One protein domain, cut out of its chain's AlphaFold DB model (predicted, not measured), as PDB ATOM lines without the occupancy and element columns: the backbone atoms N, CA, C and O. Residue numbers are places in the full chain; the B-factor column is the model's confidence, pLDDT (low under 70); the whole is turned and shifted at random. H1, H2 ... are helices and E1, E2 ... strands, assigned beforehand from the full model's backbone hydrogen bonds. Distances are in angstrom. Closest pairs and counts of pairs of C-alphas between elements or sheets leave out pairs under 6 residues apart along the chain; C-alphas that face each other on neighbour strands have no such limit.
ATOM      1  N   PHE A   3     -33.564  25.141  21.185       98.75
ATOM      2  CA  PHE A   3     -33.254  26.514  21.564       98.75
ATOM      3  C   PHE A   3     -32.655  27.244  20.369       98.75
ATOM      4  O   PHE A   3     -31.631  26.818  19.825       98.75
ATOM      5  N   PHE A   4     -33.326  28.311  19.936       98.50
ATOM      6  CA  PHE A   4     -32.907  29.122  18.798       98.50
ATOM      7  C   PHE A   4     -32.591  30.540  19.268       98.50
ATOM      8  O   PHE A   4     -33.321  31.084  20.094       98.50
ATOM      9  N   ILE A   5     -31.523  31.147  18.744       97.81
ATOM     10  CA  ILE A   5     -31.036  32.460  19.198       97.81
ATOM     11  C   ILE A   5     -30.318  33.233  18.089       97.81
ATOM     12  O   ILE A   5     -29.535  32.657  17.341       97.81
ATOM     13  N   ILE A   6     -30.544  34.544  18.033       96.81
ATOM     14  CA  ILE A   6     -29.728  35.541  17.328       96.81
ATOM     15  C   ILE A   6     -28.885  36.254  18.395       96.81
ATOM     16  O   ILE A   6     -29.420  37.091  19.126       96.81
ATOM     17  N   PRO A   7     -27.601  35.895  18.562       93.25
ATOM     18  CA  PRO A   7     -26.778  36.388  19.667       93.25
ATOM     19  C   PRO A   7     -26.125  37.749  19.368       93.25
ATOM     20  O   PRO A   7     -25.744  38.475  20.290       93.25
ATOM     21  N   GLY A   8     -25.981  38.109  18.090       86.44
ATOM     22  CA  GLY A   8     -25.475  39.407  17.647       86.44
ATOM     23  C   GLY A   8     -26.555  40.495  17.661       86.44
ATOM     24  O   GLY A   8     -27.743  40.227  17.501       86.44
ATOM     25  N   GLU A   9     -26.143  41.741  17.877       75.31
ATOM     26  CA  GLU A   9     -27.026  42.905  17.783       75.31
ATOM     27  C   GLU A   9     -27.150  43.320  16.314       75.31
ATOM     28  O   GLU A   9     -26.139  43.458  15.630       75.31
ATOM     29  N   ASN A  10     -28.380  43.484  15.815       72.81
ATOM     30  CA  ASN A  10     -28.672  43.697  14.386       72.81
ATOM     31  C   ASN A  10     -28.138  42.590  13.455       72.81
ATOM     32  O   ASN A  10     -27.881  42.829  12.276       72.81
ATOM     33  N   ASP A  11     -27.978  41.379  13.985       82.69
ATOM     34  CA  ASP A  11     -27.489  40.232  13.234       82.69
ATOM     35  C   ASP A  11     -28.633  39.506  12.503       82.69
ATOM     36  O   ASP A  11     -29.777  39.471  12.961       82.69
ATOM     37  N   THR A  12     -28.316  38.920  11.351       87.31
ATOM     38  CA  THR A  12     -29.206  38.041  10.581       87.31
ATOM     39  C   THR A  12     -28.890  36.561  10.799       87.31
ATOM     40  O   THR A  12     -29.692  35.702  10.433       87.31
ATOM     41  N   ILE A  13     -27.747  36.248  11.414       95.38
ATOM     42  CA  ILE A  13     -27.339  34.893  11.762       95.38
ATOM     43  C   ILE A  13     -28.042  34.457  13.044       95.38
ATOM     44  O   ILE A  13     -27.877  35.058  14.107       95.38
ATOM     45  N   TYR A  14     -28.774  33.350  12.957       97.06
ATOM     46  CA  TYR A  14     -29.276  32.651  14.133       97.06
ATOM     47  C   TYR A  14     -28.634  31.276  14.263       97.06
ATOM     48  O   TYR A  14     -28.129  30.697  13.299       97.06
ATOM     49  N   TYR A  15     -28.693  30.748  15.477       98.25
ATOM     50  CA  TYR A  15     -28.255  29.413  15.836       98.25
ATOM     51  C   TYR A  15     -29.443  28.568  16.257       98.25
ATOM     52  O   TYR A  15     -30.385  29.087  16.856       98.25
ATOM     53  N   ASN A  16     -29.373  27.269  15.989       98.62
ATOM     54  CA  ASN A  16     -30.326  26.275  16.460       98.62
ATOM     55  C   ASN A  16     -29.605  25.128  17.169       98.62
ATOM     56  O   ASN A  16     -28.824  24.405  16.548       98.62
ATOM     57  N   LEU A  17     -29.906  24.943  18.455       98.75
ATOM     58  CA  LEU A  17     -29.576  23.744  19.216       98.75
ATOM     59  C   LEU A  17     -30.826  22.877  19.323       98.75
ATOM     60  O   LEU A  17     -31.810  23.286  19.930       98.75
ATOM     61  N   GLU A  18     -30.772  21.675  18.770       98.44
ATOM     62  CA  GLU A  18     -31.875  20.717  18.778       98.44
ATOM     63  C   GLU A  18     -31.410  19.467  19.512       98.44
ATOM     64  O   GLU A  18     -30.372  18.908  19.164       98.44
ATOM     65  N   LEU A  19     -32.144  19.043  20.542       98.25
ATOM     66  CA  LEU A  19     -31.798  17.906  21.392       98.25
ATOM     67  C   LEU A  19     -33.027  17.031  21.650       98.25
ATOM     68  O   LEU A  19     -34.095  17.515  22.044       98.25
ATOM     69  N   ASN A  20     -32.874  15.721  21.475       97.56
ATOM     70  CA  ASN A  20     -33.867  14.748  21.911       97.56
ATOM     71  C   ASN A  20     -33.846  14.585  23.448       97.56
ATOM     72  O   ASN A  20     -33.076  15.238  24.160       97.56
ATOM     73  N   CYS A  21     -34.709  13.717  23.978       97.31
ATOM     74  CA  CYS A  21     -34.867  13.545  25.423       97.31
ATOM     75  C   CYS A  21     -33.654  12.918  26.132       97.31
ATOM     76  O   CYS A  21     -33.575  13.022  27.349       97.31
ATOM     77  N   ILE A  22     -32.690  12.345  25.406       97.75
ATOM     78  CA  ILE A  22     -31.416  11.822  25.940       97.75
ATOM     79  C   ILE A  22     -30.224  12.748  25.646       97.75
ATOM     80  O   ILE A  22     -29.067  12.398  25.854       97.75
ATOM     81  N   GLY A  23     -30.488  13.957  25.145       97.12
ATOM     82  CA  GLY A  23     -29.458  14.951  24.861       97.12
ATOM     83  C   GLY A  23     -28.636  14.687  23.599       97.12
ATOM     84  O   GLY A  23     -27.615  15.342  23.406       97.12
ATOM     85  N   VAL A  24     -29.059  13.794  22.706       96.88
ATOM     86  CA  VAL A  24     -28.466  13.649  21.367       96.88
ATOM     87  C   VAL A  24     -29.133  14.642  20.417       96.88
ATOM     88  O   VAL A  24     -30.338  14.874  20.500       96.88
ATOM     89  N   GLY A  25     -28.368  15.240  19.505       96.69
ATOM     90  CA  GLY A  25     -28.948  16.137  18.511       96.69
ATOM     91  C   GLY A  25     -27.920  16.952  17.744       96.69
ATOM     92  O   GLY A  25     -26.818  16.464  17.501       96.69
ATOM     93  N   THR A  26     -28.275  18.170  17.335       98.00
ATOM     94  CA  THR A  26     -27.463  18.984  16.417       98.00
ATOM     95  C   THR A  26     -27.345  20.435  16.862       98.00
ATOM     96  O   THR A  26     -28.222  20.963  17.542       98.00
ATOM     97  N   PHE A  27     -26.255  21.080  16.450       98.62
ATOM     98  CA  PHE A  27     -26.048  22.515  16.582       98.62
ATOM     99  C   PHE A  27     -25.654  23.084  15.220       98.62
ATOM    100  O   PHE A  27     -24.780  22.539  14.538       98.62
ATOM    101  N   ALA A  28     -26.319  24.149  14.796       98.44
ATOM    102  CA  ALA A  28     -26.041  24.813  13.530       98.44
ATOM    103  C   ALA A  28     -26.258  26.321  13.651       98.44
ATOM    104  O   ALA A  28     -26.959  26.767  14.558       98.44
ATOM    105  N   GLY A  29     -25.667  27.090  12.740       98.00
ATOM    106  CA  GLY A  29     -25.902  28.527  12.641       98.00
ATOM    107  C   GLY A  29     -25.782  29.047  11.213       98.00
ATOM    108  O   GLY A  29     -25.009  28.514  10.416       98.00
ATOM    109  N   GLY A  30     -26.566  30.064  10.878       96.75
ATOM    110  CA  GLY A  30     -26.585  30.674   9.551       96.75
ATOM    111  C   GLY A  30     -27.752  31.644   9.367       96.75
ATOM    112  O   GLY A  30     -28.596  31.761  10.258       96.75
ATOM    113  N   PRO A  31     -27.826  32.342   8.221       94.25
ATOM    114  CA  PRO A  31     -28.931  33.252   7.926       94.25
ATOM    115  C   PRO A  31     -30.276  32.535   7.747       94.25
ATOM    116  O   PRO A  31     -31.333  33.128   7.948       94.25
ATOM    117  N   ASN A  32     -30.276  31.265   7.327       93.19
ATOM    118  CA  ASN A  32     -31.506  30.510   7.098       93.19
ATOM    119  C   ASN A  32     -31.294  28.989   7.203       93.19
ATOM    120  O   ASN A  32     -30.186  28.491   7.379       93.19
ATOM    121  N   ARG A  33     -32.387  28.221   7.090       93.00
ATOM    122  CA  ARG A  33     -32.370  26.752   7.212       93.00
ATOM    123  C   ARG A  33     -31.485  26.062   6.161       93.00
ATOM    124  O   ARG A  33     -30.968  24.977   6.434       93.00
ATOM    125  N   LYS A  34     -31.370  26.637   4.960       93.62
ATOM    126  CA  LYS A  34     -30.635  26.063   3.819       93.62
ATOM    127  C   LYS A  34     -29.159  26.456   3.850       93.62
ATOM    128  O   LYS A  34     -28.303  25.611   3.625       93.62
ATOM    129  N   GLU A  35     -28.877  27.711   4.171       94.50
ATOM    130  CA  GLU A  35     -27.534  28.282   4.253       94.50
ATOM    131  C   GLU A  35     -27.105  28.340   5.717       94.50
ATOM    132  O   GLU A  35     -27.230  29.367   6.375       94.50
ATOM    133  N   ARG A  36     -26.646  27.211   6.257       96.12
ATOM    134  CA  ARG A  36     -26.150  27.137   7.635       96.12
ATOM    135  C   ARG A  36     -24.951  26.220   7.761       96.12
ATOM    136  O   ARG A  36     -24.901  25.149   7.157       96.12
ATOM    137  N   THR A  37     -24.040  26.606   8.635       97.44
ATOM    138  CA  THR A  37     -22.948  25.764   9.101       97.44
ATOM    139  C   THR A  37     -23.492  24.798  10.142       97.44
ATOM    140  O   THR A  37     -24.007  25.221  11.176       97.44
ATOM    141  N   ARG A  38     -23.387  23.492   9.879       97.81
ATOM    142  CA  ARG A  38     -23.609  22.454  10.894       97.81
ATOM    143  C   ARG A  38     -22.299  22.202  11.618       97.81
ATOM    144  O   ARG A  38     -21.301  21.879  10.980       97.81
ATOM    145  N   PHE A  39     -22.316  22.339  12.934       98.00
ATOM    146  CA  PHE A  39     -21.126  22.148  13.745       98.00
ATOM    147  C   PHE A  39     -20.920  20.670  14.089       98.00
ATOM    148  O   PHE A  39     -21.879  19.933  14.333       98.00
ATOM    149  N   GLY A  40     -19.656  20.243  14.070       97.56
ATOM    150  CA  GLY A  40     -19.251  18.860  14.283       97.56
ATOM    151  C   GLY A  40     -19.170  18.456  15.755       97.56
ATOM    152  O   GLY A  40     -19.590  19.174  16.669       97.56
ATOM    153  N   SER A  41     -18.612  17.267  15.985       96.00
ATOM    154  CA  SER A  41     -18.391  16.702  17.322       96.00
ATOM    155  C   SER A  41     -17.446  17.547  18.183       96.00
ATOM    156  O   SER A  41     -17.630  17.632  19.396       96.00
ATOM    157  N   ASP A  42     -16.479  18.217  17.563       96.75
ATOM    158  CA  ASP A  42     -15.531  19.139  18.187       96.75
ATOM    159  C   ASP A  42     -16.231  20.304  18.906       96.75
ATOM    160  O   ASP A  42     -15.882  20.643  20.036       96.75
ATOM    161  N   VAL A  43     -17.274  20.868  18.300       97.75
ATOM    162  CA  VAL A  43     -18.105  21.919  18.905       97.75
ATOM    163  C   VAL A  43     -19.160  21.322  19.829       97.75
ATOM    164  O   VAL A  43     -19.348  21.799  20.947       97.75
ATOM    165  N   MET A  44     -19.832  20.250  19.404       97.69
ATOM    166  CA  MET A  44     -20.902  19.621  20.184       97.69
ATOM    167  C   MET A  44     -20.423  19.088  21.538       97.69
ATOM    168  O   MET A  44     -21.187  19.129  22.505       97.69
ATOM    169  N   SER A  45     -19.167  18.639  21.630       97.12
ATOM    170  CA  SER A  45     -18.541  18.192  22.882       97.12
ATOM    171  C   SER A  45     -18.385  19.305  23.928       97.12
ATOM    172  O   SER A  45     -18.345  19.015  25.122       97.12
ATOM    173  N   LYS A  46     -18.366  20.580  23.511       98.31
ATOM    174  CA  LYS A  46     -18.294  21.746  24.410       98.31
ATOM    175  C   LYS A  46     -19.651  22.095  25.029       98.31
ATOM    176  O   LYS A  46     -19.708  22.748  26.069       98.31
ATOM    177  N   ILE A  47     -20.748  21.644  24.418       98.44
ATOM    178  CA  ILE A  47     -22.109  21.834  24.933       98.44
ATOM    179  C   ILE A  47     -22.380  20.774  25.997       98.44
ATOM    180  O   ILE A  47     -22.711  19.620  25.689       98.44
ATOM    181  N   ARG A  48     -22.267  21.179  27.265       98.25
ATOM    182  CA  ARG A  48     -22.573  20.308  28.403       98.25
ATOM    183  C   ARG A  48     -24.077  20.109  28.498       98.25
ATOM    184  O   ARG A  48     -24.854  21.054  28.366       98.25
ATOM    185  N   ARG A  49     -24.488  18.873  28.754       97.62
ATOM    186  CA  ARG A  49     -25.895  18.483  28.816       97.62
ATOM    187  C   ARG A  49     -26.086  17.335  29.795       97.62
ATOM    188  O   ARG A  49     -25.214  16.479  29.907       97.62
ATOM    189  N   ALA A  50     -27.217  17.323  30.484       98.25
ATOM    190  CA  ALA A  50     -27.608  16.253  31.392       98.25
ATOM    191  C   ALA A  50     -29.101  15.973  31.226       98.25
ATOM    192  O   ALA A  50     -29.910  16.897  31.326       98.25
ATOM    193  N   SER A  51     -29.455  14.716  30.970       98.38
ATOM    194  CA  SER A  51     -30.843  14.255  30.912       98.38
ATOM    195  C   SER A  51     -31.142  13.310  32.070       98.38
ATOM    196  O   SER A  51     -30.307  12.476  32.423       98.38
ATOM    197  N   SER A  52     -32.356  13.391  32.618       98.38
ATOM    198  CA  SER A  52     -32.868  12.413  33.584       98.38
ATOM    199  C   SER A  52     -33.059  11.011  32.988       98.38
ATOM    200  O   SER A  52     -33.256  10.065  33.742       98.38
ATOM    201  N   LEU A  53     -33.018  10.869  31.658       97.69
ATOM    202  CA  LEU A  53     -33.140   9.592  30.946       97.69
ATOM    203  C   LEU A  53     -31.784   8.997  30.528       97.69
ATOM    204  O   LEU A  53     -31.754   7.969  29.857       97.69
ATOM    205  N   GLY A  54     -30.668   9.629  30.904       96.56
ATOM    206  CA  GLY A  54     -29.336   9.230  30.450       96.56
ATOM    207  C   GLY A  54     -29.062   9.623  28.994       96.56
ATOM    208  O   GLY A  54     -29.657  10.567  28.476       96.56
ATOM    209  N   ASN A  55     -28.119   8.924  28.362       95.69
ATOM    210  CA  ASN A  55     -27.615   9.189  27.007       95.69
ATOM    211  C   ASN A  55     -27.672   7.963  26.072       95.69
ATOM    212  O   ASN A  55     -27.264   8.068  24.916       95.69
ATOM    213  N   GLU A  56     -28.178   6.827  26.552       97.31
ATOM    214  CA  GLU A  56     -28.317   5.601  25.764       97.31
ATOM    215  C   GLU A  56     -29.564   5.656  24.874       97.31
ATOM    216  O   GLU A  56     -30.638   6.090  25.302       97.31
ATOM    217  N   GLY A  57     -29.423   5.218  23.621       96.94
ATOM    218  CA  GLY A  57     -30.520   5.172  22.654       96.94
ATOM    219  C   GLY A  57     -31.587   4.141  23.029       96.94
ATOM    220  O   GLY A  57     -31.273   3.065  23.536       96.94
ATOM    221  N   PHE A  58     -32.856   4.452  22.755       96.44
ATOM    222  CA  PHE A  58     -33.972   3.533  22.980       96.44
ATOM    223  C   PHE A  58     -35.117   3.746  21.984       96.44
ATOM    224  O   PHE A  58     -35.303   4.842  21.458       96.44
ATOM    225  N   GLU A  59     -35.907   2.691  21.785       95.75
ATOM    226  CA  GLU A  59     -37.136   2.713  20.989       95.75
ATOM    227  C   GLU A  59     -38.266   3.476  21.684       95.75
ATOM    228  O   GLU A  59     -38.345   3.520  22.916       95.75
ATOM    229  N   THR A  60     -39.188   4.026  20.894       94.56
ATOM    230  CA  THR A  60     -40.365   4.748  21.393       94.56
ATOM    231  C   THR A  60     -41.131   3.933  22.438       94.56
ATOM    232  O   THR A  60     -41.521   2.790  22.203       94.56
ATOM    233  N   LYS A  61     -41.394   4.554  23.592       93.38
ATOM    234  CA  LYS A  61     -42.202   3.984  24.676       93.38
ATOM    235  C   LYS A  61     -43.546   4.698  24.753       93.38
ATOM    236  O   LYS A  61     -43.612   5.910  24.560       93.38
ATOM    237  N   VAL A  62     -44.601   3.948  25.059       92.88
ATOM    238  CA  VAL A  62     -45.963   4.470  25.236       92.88
ATOM    239  C   VAL A  62     -46.290   4.514  26.723       92.88
ATOM    240  O   VAL A  62     -46.022   3.553  27.442       92.88
ATOM    241  N   GLY A  63     -46.849   5.632  27.176       93.06
ATOM    242  CA  GLY A  63     -47.187   5.870  28.575       93.06
ATOM    243  C   GLY A  63     -46.997   7.331  28.967       93.06
ATOM    244  O   GLY A  63     -46.683   8.180  28.131       93.06
ATOM    245  N   GLU A  64     -47.178   7.605  30.253       94.69
ATOM    246  CA  GLU A  64     -46.894   8.908  30.845       94.69
ATOM    247  C   GLU A  64     -45.447   8.948  31.333       94.69
ATOM    248  O   GLU A  64     -44.990   8.061  32.055       94.69
ATOM    249  N   PHE A  65     -44.715   9.984  30.928       95.12
ATOM    250  CA  PHE A  65     -43.306  10.135  31.267       95.12
ATOM    251  C   PHE A  65     -43.017  11.560  31.718       95.12
ATOM    252  O   PHE A  65     -43.322  12.518  31.008       95.12
ATOM    253  N   GLU A  66     -42.337  11.691  32.854       97.38
ATOM    254  CA  GLU A  66     -41.664  12.927  33.242       97.38
ATOM    255  C   GLU A  66     -40.172  12.801  32.927       97.38
ATOM    256  O   GLU A  66     -39.526  11.805  33.257       97.38
ATOM    257  N   TRP A  67     -39.605  13.823  32.293       97.44
ATOM    258  CA  TRP A  67     -38.168  13.916  32.089       97.44
ATOM    259  C   TRP A  67     -37.715  15.369  32.061       97.44
ATOM    260  O   TRP A  67     -38.479  16.284  31.750       97.44
ATOM    261  N   LYS A  68     -36.441  15.573  32.390       98.25
ATOM    262  CA  LYS A  68     -35.789  16.882  32.395       98.25
ATOM    263  C   LYS A  68     -34.488  16.790  31.622       98.25
ATOM    264  O   LYS A  68     -33.782  15.786  31.695       98.25
ATOM    265  N   ILE A  69     -34.158  17.866  30.921       98.31
ATOM    266  CA  ILE A  69     -32.858  18.054  30.289       98.31
ATOM    267  C   ILE A  69     -32.327  19.434  30.660       98.31
ATOM    268  O   ILE A  69     -33.039  20.431  30.575       98.31
ATOM    269  N   THR A  70     -31.077  19.476  31.098       98.38
ATOM    270  CA  THR A  70     -30.351  20.707  31.416       98.38
ATOM    271  C   THR A  70     -29.212  20.865  30.429       98.38
ATOM    272  O   THR A  70     -28.518  19.893  30.128       98.38
ATOM    273  N   VAL A  71     -29.013  22.080  29.930       98.56
ATOM    274  CA  VAL A  71     -27.982  22.405  28.942       98.56
ATOM    275  C   VAL A  71     -27.187  23.604  29.437       98.56
ATOM    276  O   VAL A  71     -27.769  24.592  29.874       98.56
ATOM    277  N   ALA A  72     -25.864  23.528  29.332       98.31
ATOM    278  CA  ALA A  72     -24.986  24.681  29.442       98.31
ATOM    279  C   ALA A  72     -24.284  24.883  28.097       98.31
ATOM    280  O   ALA A  72     -23.453  24.069  27.685       98.31
ATOM    281  N   LEU A  73     -24.665  25.964  27.417       97.56
ATOM    282  CA  LEU A  73     -24.182  26.347  26.095       97.56
ATOM    283  C   LEU A  73     -23.140  27.468  26.244       97.56
ATOM    284  O   LEU A  73     -23.517  28.568  26.652       97.56
ATOM    285  N   PRO A  74     -21.853  27.212  25.955       96.50
ATOM    286  CA  PRO A  74     -20.832  28.250  26.013       96.50
ATOM    287  C   PRO A  74     -21.069  29.336  24.959       96.50
ATOM    288  O   PRO A  74     -21.411  29.047  23.810       96.50
ATOM    289  N   VAL A  75     -20.886  30.592  25.361       94.12
ATOM    290  CA  VAL A  75     -21.191  31.778  24.548       94.12
ATOM    291  C   VAL A  75     -20.256  31.872  23.336       94.12
ATOM    292  O   VAL A  75     -20.677  32.270  22.256       94.12
ATOM    293  N   GLU A  76     -19.014  31.409  23.470       94.06
ATOM    294  CA  GLU A  76     -18.017  31.379  22.399       94.06
ATOM    295  C   GLU A  76     -18.383  30.467  21.216       94.06
ATOM    296  O   GLU A  76     -17.759  30.557  20.159       94.06
ATOM    297  N   LEU A  77     -19.388  29.591  21.361       96.12
ATOM    298  CA  LEU A  77     -19.858  28.752  20.253       96.12
ATOM    299  C   LEU A  77     -20.686  29.536  19.227       96.12
ATOM    300  O   LEU A  77     -20.914  29.050  18.119       96.12
ATOM    301  N   PHE A  78     -21.099  30.760  19.555       95.06
ATOM    302  CA  PHE A  78     -21.708  31.684  18.607       95.06
ATOM    303  C   PHE A  78     -20.632  32.391  17.763       95.06
ATOM    304  O   PHE A  78     -20.412  33.592  17.879       95.06
ATOM    305  N   SER A  79     -19.925  31.617  16.934       92.88
ATOM    306  CA  SER A  79     -18.655  32.012  16.304       92.88
ATOM    307  C   SER A  79     -18.720  32.497  14.847       92.88
ATOM    308  O   SER A  79     -17.676  32.667  14.224       92.88
ATOM    309  N   LEU A  80     -19.905  32.618  14.244       92.12
ATOM    310  CA  LEU A  80     -20.059  32.948  12.817       92.12
ATOM    311  C   LEU A  80     -19.977  34.452  12.567       92.12
ATOM    312  O   LEU A  80     -19.645  34.849  11.459       92.12
ATOM    313  N   ASN A  81     -20.226  35.253  13.603       86.94
ATOM    314  CA  ASN A  81     -20.074  36.700  13.611       86.94
ATOM    315  C   ASN A  81     -19.352  37.148  14.882       86.94
ATOM    316  O   ASN A  81     -19.183  36.380  15.831       86.94
ATOM    317  N   GLN A  82     -18.913  38.408  14.898       83.56
ATOM    318  CA  GLN A  82     -18.303  38.989  16.084       83.56
ATOM    319  C   GLN A  82     -19.343  39.100  17.199       83.56
ATOM    320  O   GLN A  82     -20.360  39.779  17.068       83.56
ATOM    321  N   LEU A  83     -19.054  38.437  18.311       85.94
ATOM    322  CA  LEU A  83     -19.921  38.411  19.470       85.94
ATOM    323  C   LEU A  83     -19.386  39.347  20.551       85.94
ATOM    324  O   LEU A  83     -18.252  39.201  21.006       85.94
ATOM    325  N   SER A  84     -20.218  40.285  20.992       84.31
ATOM    326  CA  SER A  84     -19.986  41.027  22.230       84.31
ATOM    327  C   SER A  84     -20.541  40.248  23.433       84.31
ATOM    328  O   SER A  84     -21.467  39.444  23.263       84.31
ATOM    329  N   PRO A  85     -20.010  40.463  24.652       89.44
ATOM    330  CA  PRO A  85     -20.539  39.843  25.868       89.44
ATOM    331  C   PRO A  85     -22.058  39.989  25.957       89.44
ATOM    332  O   PRO A  85     -22.574  41.054  25.648       89.44
ATOM    333  N   LEU A  86     -22.771  38.935  26.365       92.00
ATOM    334  CA  LEU A  86     -24.238  38.965  26.442       92.00
ATOM    335  C   LEU A  86     -24.765  39.800  27.617       92.00
ATOM    336  O   LEU A  86     -25.912  40.220  27.568       92.00
ATOM    337  N   SER A  87     -23.955  40.039  28.653       93.44
ATOM    338  CA  SER A  87     -24.389  40.751  29.863       93.44
ATOM    339  C   SER A  87     -24.950  42.139  29.543       93.44
ATOM    340  O   SER A  87     -24.388  42.873  28.726       93.44
ATOM    341  N   GLY A  88     -26.096  42.459  30.144       93.38
ATOM    342  CA  GLY A  88     -26.852  43.688  29.901       93.38
ATOM    343  C   GLY A  88     -27.528  43.792  28.525       93.38
ATOM    344  O   GLY A  88     -28.091  44.845  28.210       93.38
ATOM    345  N   ARG A  89     -27.480  42.755  27.674       92.06
ATOM    346  CA  ARG A  89     -28.026  42.806  26.306       92.06
ATOM    347  C   ARG A  89     -29.390  42.147  26.188       92.06
ATOM    348  O   ARG A  89     -29.724  41.170  26.858       92.06
ATOM    349  N   GLN A  90     -30.151  42.661  25.229       94.06
ATOM    350  CA  GLN A  90     -31.350  42.017  24.716       94.06
ATOM    351  C   GLN A  90     -31.003  41.247  23.446       94.06
ATOM    352  O   GLN A  90     -30.403  41.798  22.525       94.06
ATOM    353  N   VAL A  91     -31.409  39.984  23.378       95.19
ATOM    354  CA  VAL A  91     -31.240  39.142  22.189       95.19
ATOM    355  C   VAL A  91     -32.576  38.575  21.739       95.19
ATOM    356  O   VAL A  91     -33.533  38.506  22.516       95.19
ATOM    357  N   LYS A  92     -32.642  38.135  20.483       96.75
ATOM    358  CA  LYS A  92     -33.822  37.458  19.945       96.75
ATOM    359  C   LYS A  92     -33.666  35.951  20.059       96.75
ATOM    360  O   LYS A  92     -32.652  35.414  19.630       96.75
ATOM    361  N   ALA A  93     -34.654  35.268  20.624       97.75
ATOM    362  CA  ALA A  93     -34.615  33.818  20.780       97.75
ATOM    363  C   ALA A  93     -36.004  33.175  20.819       97.75
ATOM    364  O   ALA A  93     -37.022  33.850  20.978       97.75
ATOM    365  N   ASN A  94     -36.046  31.849  20.716       98.62
ATOM    366  CA  ASN A  94     -37.241  31.065  20.998       98.62
ATOM    367  C   ASN A  94     -36.883  29.657  21.511       98.62
ATOM    368  O   ASN A  94     -35.747  29.198  21.373       98.62
ATOM    369  N   PHE A  95     -37.866  28.978  22.101       98.75
ATOM    370  CA  PHE A  95     -37.742  27.630  22.652       98.75
ATOM    371  C   PHE A  95     -38.867  26.752  22.123       98.75
ATOM    372  O   PHE A  95     -40.021  27.190  22.097       98.75
ATOM    373  N   TYR A  96     -38.545  25.512  21.757       98.50
ATOM    374  CA  TYR A  96     -39.504  24.611  21.120       98.50
ATOM    375  C   TYR A  96     -39.556  23.215  21.734       98.50
ATOM    376  O   TYR A  96     -38.580  22.686  22.289       98.50
ATOM    377  N   LYS A  97     -40.715  22.575  21.554       98.06
ATOM    378  CA  LYS A  97     -40.915  21.140  21.759       98.06
ATOM    379  C   LYS A  97     -41.636  20.544  20.553       98.06
ATOM    380  O   LYS A  97     -42.729  20.979  20.207       98.06
ATOM    381  N   CYS A  98     -41.038  19.508  19.975       97.00
ATOM    382  CA  CYS A  98     -41.589  18.728  18.870       97.00
ATOM    383  C   CYS A  98     -41.495  17.222  19.132       97.00
ATOM    384  O   CYS A  98     -40.866  16.782  20.107       97.00
ATOM    385  N   GLY A  99     -42.139  16.448  18.265       94.94
ATOM    386  CA  GLY A  99     -42.231  14.997  18.350       94.94
ATOM    387  C   GLY A  99     -42.771  14.396  17.059       94.94
ATOM    388  O   GLY A  99     -43.811  13.752  17.081       94.94
ATOM    389  N   ASP A 100     -42.101  14.651  15.939       91.81
ATOM    390  CA  ASP A 100     -42.585  14.336  14.585       91.81
ATOM    391  C   ASP A 100     -42.796  12.837  14.334       91.81
ATOM    392  O   ASP A 100     -43.704  12.464  13.584       91.81
ATOM    393  N   ASP A 101     -41.983  12.011  14.995       91.75
ATOM    394  CA  ASP A 101     -42.010  10.545  14.930       91.75
ATOM    395  C   ASP A 101     -42.661   9.908  16.171       91.75
ATOM    396  O   ASP A 101     -42.664   8.686  16.325       91.75
ATOM    397  N   LEU A 102     -43.217  10.719  17.080       94.25
ATOM    398  CA  LEU A 102     -44.007  10.200  18.195       94.25
ATOM    399  C   LEU A 102     -45.413   9.802  17.715       94.25
ATOM    400  O   LEU A 102     -45.907  10.374  16.740       94.25
ATOM    401  N   PRO A 103     -46.091   8.869  18.417       92.69
ATOM    402  CA  PRO A 103     -47.460   8.476  18.082       92.69
ATOM    403  C   PRO A 103     -48.414   9.674  18.001       92.69
ATOM    404  O   PRO A 103     -49.242   9.753  17.096       92.69
ATOM    405  N   GLU A 104     -48.239  10.640  18.906       93.75
ATOM    406  CA  GLU A 104     -48.938  11.921  18.888       93.75
ATOM    407  C   GLU A 104     -47.971  13.051  18.533       93.75
ATOM    408  O   GLU A 104     -47.185  13.525  19.364       93.75
ATOM    409  N   LYS A 105     -48.044  13.500  17.277       96.06
ATOM    410  CA  LYS A 105     -47.249  14.627  16.785       96.06
ATOM    411  C   LYS A 105     -47.708  15.921  17.430       96.06
ATOM    412  O   LYS A 105     -48.900  16.194  17.536       96.06
ATOM    413  N   HIS A 106     -46.752  16.755  17.802       96.69
ATOM    414  CA  HIS A 106     -47.029  18.041  18.418       96.69
ATOM    415  C   HIS A 106     -45.901  19.025  18.143       96.69
ATOM    416  O   HIS A 106     -44.751  18.628  17.963       96.69
ATOM    417  N   TYR A 107     -46.247  20.311  18.156       97.50
ATOM    418  CA  TYR A 107     -45.337  21.425  17.910       97.50
ATOM    419  C   TYR A 107     -45.699  22.567  18.857       97.50
ATOM    420  O   TYR A 107     -46.791  23.126  18.774       97.50
ATOM    421  N   LEU A 108     -44.805  22.886  19.788       98.06
ATOM    422  CA  LEU A 108     -44.998  23.932  20.787       98.06
ATOM    423  C   LEU A 108     -43.856  24.941  20.704       98.06
ATOM    424  O   LEU A 108     -42.713  24.574  20.426       98.06
ATOM    425  N   SER A 109     -44.173  26.200  20.996       98.50
ATOM    426  CA  SER A 109     -43.220  27.309  21.053       98.50
ATOM    427  C   SER A 109     -43.461  28.155  22.297       98.50
ATOM    428  O   SER A 109     -44.592  28.239  22.776       98.50
ATOM    429  N   TRP A 110     -42.398  28.771  22.815       98.62
ATOM    430  CA  TRP A 110     -42.512  29.776  23.871       98.62
ATOM    431  C   TRP A 110     -43.092  31.081  23.321       98.62
ATOM    432  O   TRP A 110     -44.114  31.556  23.813       98.62
ATOM    433  N   ASN A 111     -42.476  31.638  22.276       98.31
ATOM    434  CA  ASN A 111     -43.004  32.809  21.588       98.31
ATOM    435  C   ASN A 111     -43.812  32.389  20.355       98.31
ATOM    436  O   ASN A 111     -43.352  31.562  19.565       98.31
ATOM    437  N   LYS A 112     -45.008  32.970  20.196       97.44
ATOM    438  CA  LYS A 112     -45.991  32.572  19.177       97.44
ATOM    439  C   LYS A 112     -45.436  32.723  17.757       97.44
ATOM    440  O   LYS A 112     -44.965  33.793  17.381       97.44
ATOM    441  N   ILE A 113     -45.618  31.680  16.948       97.69
ATOM    442  CA  ILE A 113     -45.314  31.678  15.513       97.69
ATOM    443  C   ILE A 113     -46.622  31.809  14.725       97.69
ATOM    444  O   ILE A 113     -47.582  31.078  14.968       97.69
ATOM    445  N   GLY A 114     -46.673  32.770  13.801       95.38
ATOM    446  CA  GLY A 114     -47.861  33.104  13.009       95.38
ATOM    447  C   GLY A 114     -47.897  32.472  11.616       95.38
ATOM    448  O   GLY A 114     -48.329  33.133  10.677       95.38
ATOM    449  N   THR A 115     -47.395  31.248  11.448       96.44
ATOM    450  CA  THR A 115     -47.359  30.550  10.152       96.44
ATOM    451  C   THR A 115     -48.544  29.597   9.988       96.44
ATOM    452  O   THR A 115     -49.087  29.086  10.963       96.44
ATOM    453  N   GLU A 116     -48.943  29.326   8.740       95.50
ATOM    454  CA  GLU A 116     -50.034  28.385   8.426       95.50
ATOM    455  C   GLU A 116     -49.691  26.941   8.829       95.50
ATOM    456  O   GLU A 116     -50.544  26.186   9.291       95.50
ATOM    457  N   LYS A 117     -48.422  26.558   8.659       94.69
ATOM    458  CA  LYS A 117     -47.885  25.234   8.995       94.69
ATOM    459  C   LYS A 117     -46.769  25.365  10.034       94.69
ATOM    460  O   LYS A 117     -46.124  26.417  10.063       94.69
ATOM    461  N   PRO A 118     -46.506  24.323  10.848       93.81
ATOM    462  CA  PRO A 118     -45.395  24.333  11.795       93.81
ATOM    463  C   PRO A 118     -44.058  24.619  11.100       93.81
ATOM    464  O   PRO A 118     -43.630  23.866  10.226       93.81
ATOM    465  N   ASP A 119     -43.412  25.718  11.485       95.88
ATOM    466  CA  ASP A 119     -42.091  26.114  10.995       95.88
ATOM    467  C   ASP A 119     -41.346  26.896  12.085       95.88
ATOM    468  O   ASP A 119     -41.702  28.027  12.406       95.88
ATOM    469  N   PHE A 120     -40.319  26.284  12.677       96.88
ATOM    470  CA  PHE A 120     -39.521  26.891  13.750       96.88
ATOM    471  C   PHE A 120     -38.377  27.776  13.247       96.88
ATOM    472  O   PHE A 120     -37.848  28.595  14.002       96.88
ATOM    473  N   HIS A 121     -37.990  27.657  11.973       96.81
ATOM    474  CA  HIS A 121     -36.886  28.419  11.381       96.81
ATOM    475  C   HIS A 121     -37.346  29.816  10.928       96.81
ATOM    476  O   HIS A 121     -37.110  30.221   9.790       96.81
ATOM    477  N   ARG A 122     -38.012  30.543  11.832       96.44
ATOM    478  CA  ARG A 122     -38.642  31.847  11.592       96.44
ATOM    479  C   ARG A 122     -38.129  32.908  12.579       96.44
ATOM    480  O   ARG A 122     -38.806  33.196  13.572       96.44
ATOM    481  N   PRO A 123     -36.919  33.457  12.359       95.62
ATOM    482  CA  PRO A 123     -36.301  34.423  13.270       95.62
ATOM    483  C   PRO A 123     -37.143  35.684  13.510       95.62
ATOM    484  O   PRO A 123     -37.041  36.298  14.568       95.62
ATOM    485  N   GLU A 124     -38.032  36.047  12.584       95.94
ATOM    486  CA  GLU A 124     -38.962  37.166  12.748       95.94
ATOM    487  C   GLU A 124     -40.004  36.953  13.863       95.94
ATOM    488  O   GLU A 124     -40.578  37.923  14.352       95.94
ATOM    489  N   PHE A 125     -40.232  35.705  14.293       97.25
ATOM    490  CA  PHE A 125     -41.109  35.363  15.419       97.25
ATOM    491  C   PHE A 125     -40.336  35.082  16.712       97.25
ATOM    492  O   PHE A 125     -40.908  34.571  17.675       97.25
ATOM    493  N   PHE A 126     -39.039  35.381  16.781       97.62
ATOM    494  CA  PHE A 126     -38.292  35.225  18.025       97.62
ATOM    495  C   PHE A 126     -38.722  36.269  19.067       97.62
ATOM    496  O   PHE A 126     -38.895  37.454  18.772       97.62
ATOM    497  N   GLY A 127     -38.884  35.811  20.308       97.62
ATOM    498  CA  GLY A 127     -39.112  36.664  21.470       97.62
ATOM    499  C   GLY A 127     -37.831  37.379  21.902       97.62
ATOM    500  O   GLY A 127     -36.774  37.204  21.300       97.62
ATOM    501  N   THR A 128     -37.920  38.187  22.956       97.00
ATOM    502  CA  THR A 128     -36.768  38.903  23.522       97.00
ATOM    503  C   THR A 128     -36.308  38.231  24.816       97.00
ATOM    504  O   THR A 128     -37.118  38.034  25.718       97.00
ATOM    505  N   LEU A 129     -35.013  37.927  24.922       96.25
ATOM    506  CA  LEU A 129     -34.354  37.551  26.177       96.25
ATOM    507  C   LEU A 129     -33.468  38.698  26.651       96.25
ATOM    508  O   LEU A 129     -32.688  39.227  25.863       96.25
ATOM    509  N   CYS A 130     -33.577  39.049  27.930       95.50
ATOM    510  CA  CYS A 130     -32.759  40.072  28.577       95.50
ATOM    511  C   CYS A 130     -31.731  39.383  29.477       95.50
ATOM    512  O   CYS A 130     -32.113  38.685  30.414       95.50
ATOM    513  N   PHE A 131     -30.449  39.563  29.179       94.62
ATOM    514  CA  PHE A 131     -29.353  39.105  30.027       94.62
ATOM    515  C   PHE A 131     -28.986  40.203  31.028       94.62
ATOM    516  O   PHE A 131     -28.922  41.375  30.655       94.62
ATOM    517  N   GLU A 132     -28.753  39.808  32.281       91.81
ATOM    518  CA  GLU A 132     -28.281  40.695  33.357       91.81
ATOM    519  C   GLU A 132     -26.817  41.117  33.174       91.81
ATOM    520  O   GLU A 132     -26.011  40.351  32.588       91.81
TER     521      GLU A 132
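AT A GLANCE: This is residues 3 to 132 of the 132 residues of the protein "Carb-bd_dom_fam9 domain-containing protein" of bioreactor metagenome (UniProt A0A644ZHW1). Little regular structure is here: a twisted sheet of E1, E2, E3, E6, E7 and E8, with hairpin E4 and E5 set off over one face. The 130 printed residues hold E1 E2 E3 H1 E4 E5 E6 E7 E8, mostly strand, with 44 residues in named elements. The whole is compact, with radius of gyration of the C-alphas 15.5 A and spans of 44 by 36 by 31 A.

IN THESE COORDINATES: Find C-alpha 3 at (-33.254, 26.514, 21.564), where E1, residues 3 to 6, begins. Next come E2, 14 to 19; E3, 25 to 30; H1, 41 to 44; E4, 48 to 51; E5, 69 to 72; E6, 90 to 98, 26.1 A long; and E7, 107 to 109. E8, 127 to 130, ends at (-32.759, 40.072, 28.577).

HOW THE PARTS SIT: E1 E2 E3 form a meander, each strand the antiparallel neighbour of the one before; look within hydrogen-bond range at N 5 and O 15, 3.0 A, and N 16 and O 28, 2.9 A. On E1's other side is antiparallel E6, N 4 and O 94 at 3.0 A. Beyond E6, on its other side, are antiparallel E7, N 97 and O 108 at 3.0 A, and E8, N 91 and O 129 at 2.9 A. In hairpin E4 and E5, N 50 and O 70 are 2.9 A apart. H1, too short for an O i to N i+4 pair, only grazes the branched sheet.

THE WHOLE: The printed part has no cut; links E4 to E5, E5 to E6 and E7 to E8 are long. No printed residue is under 70 in pLDDT.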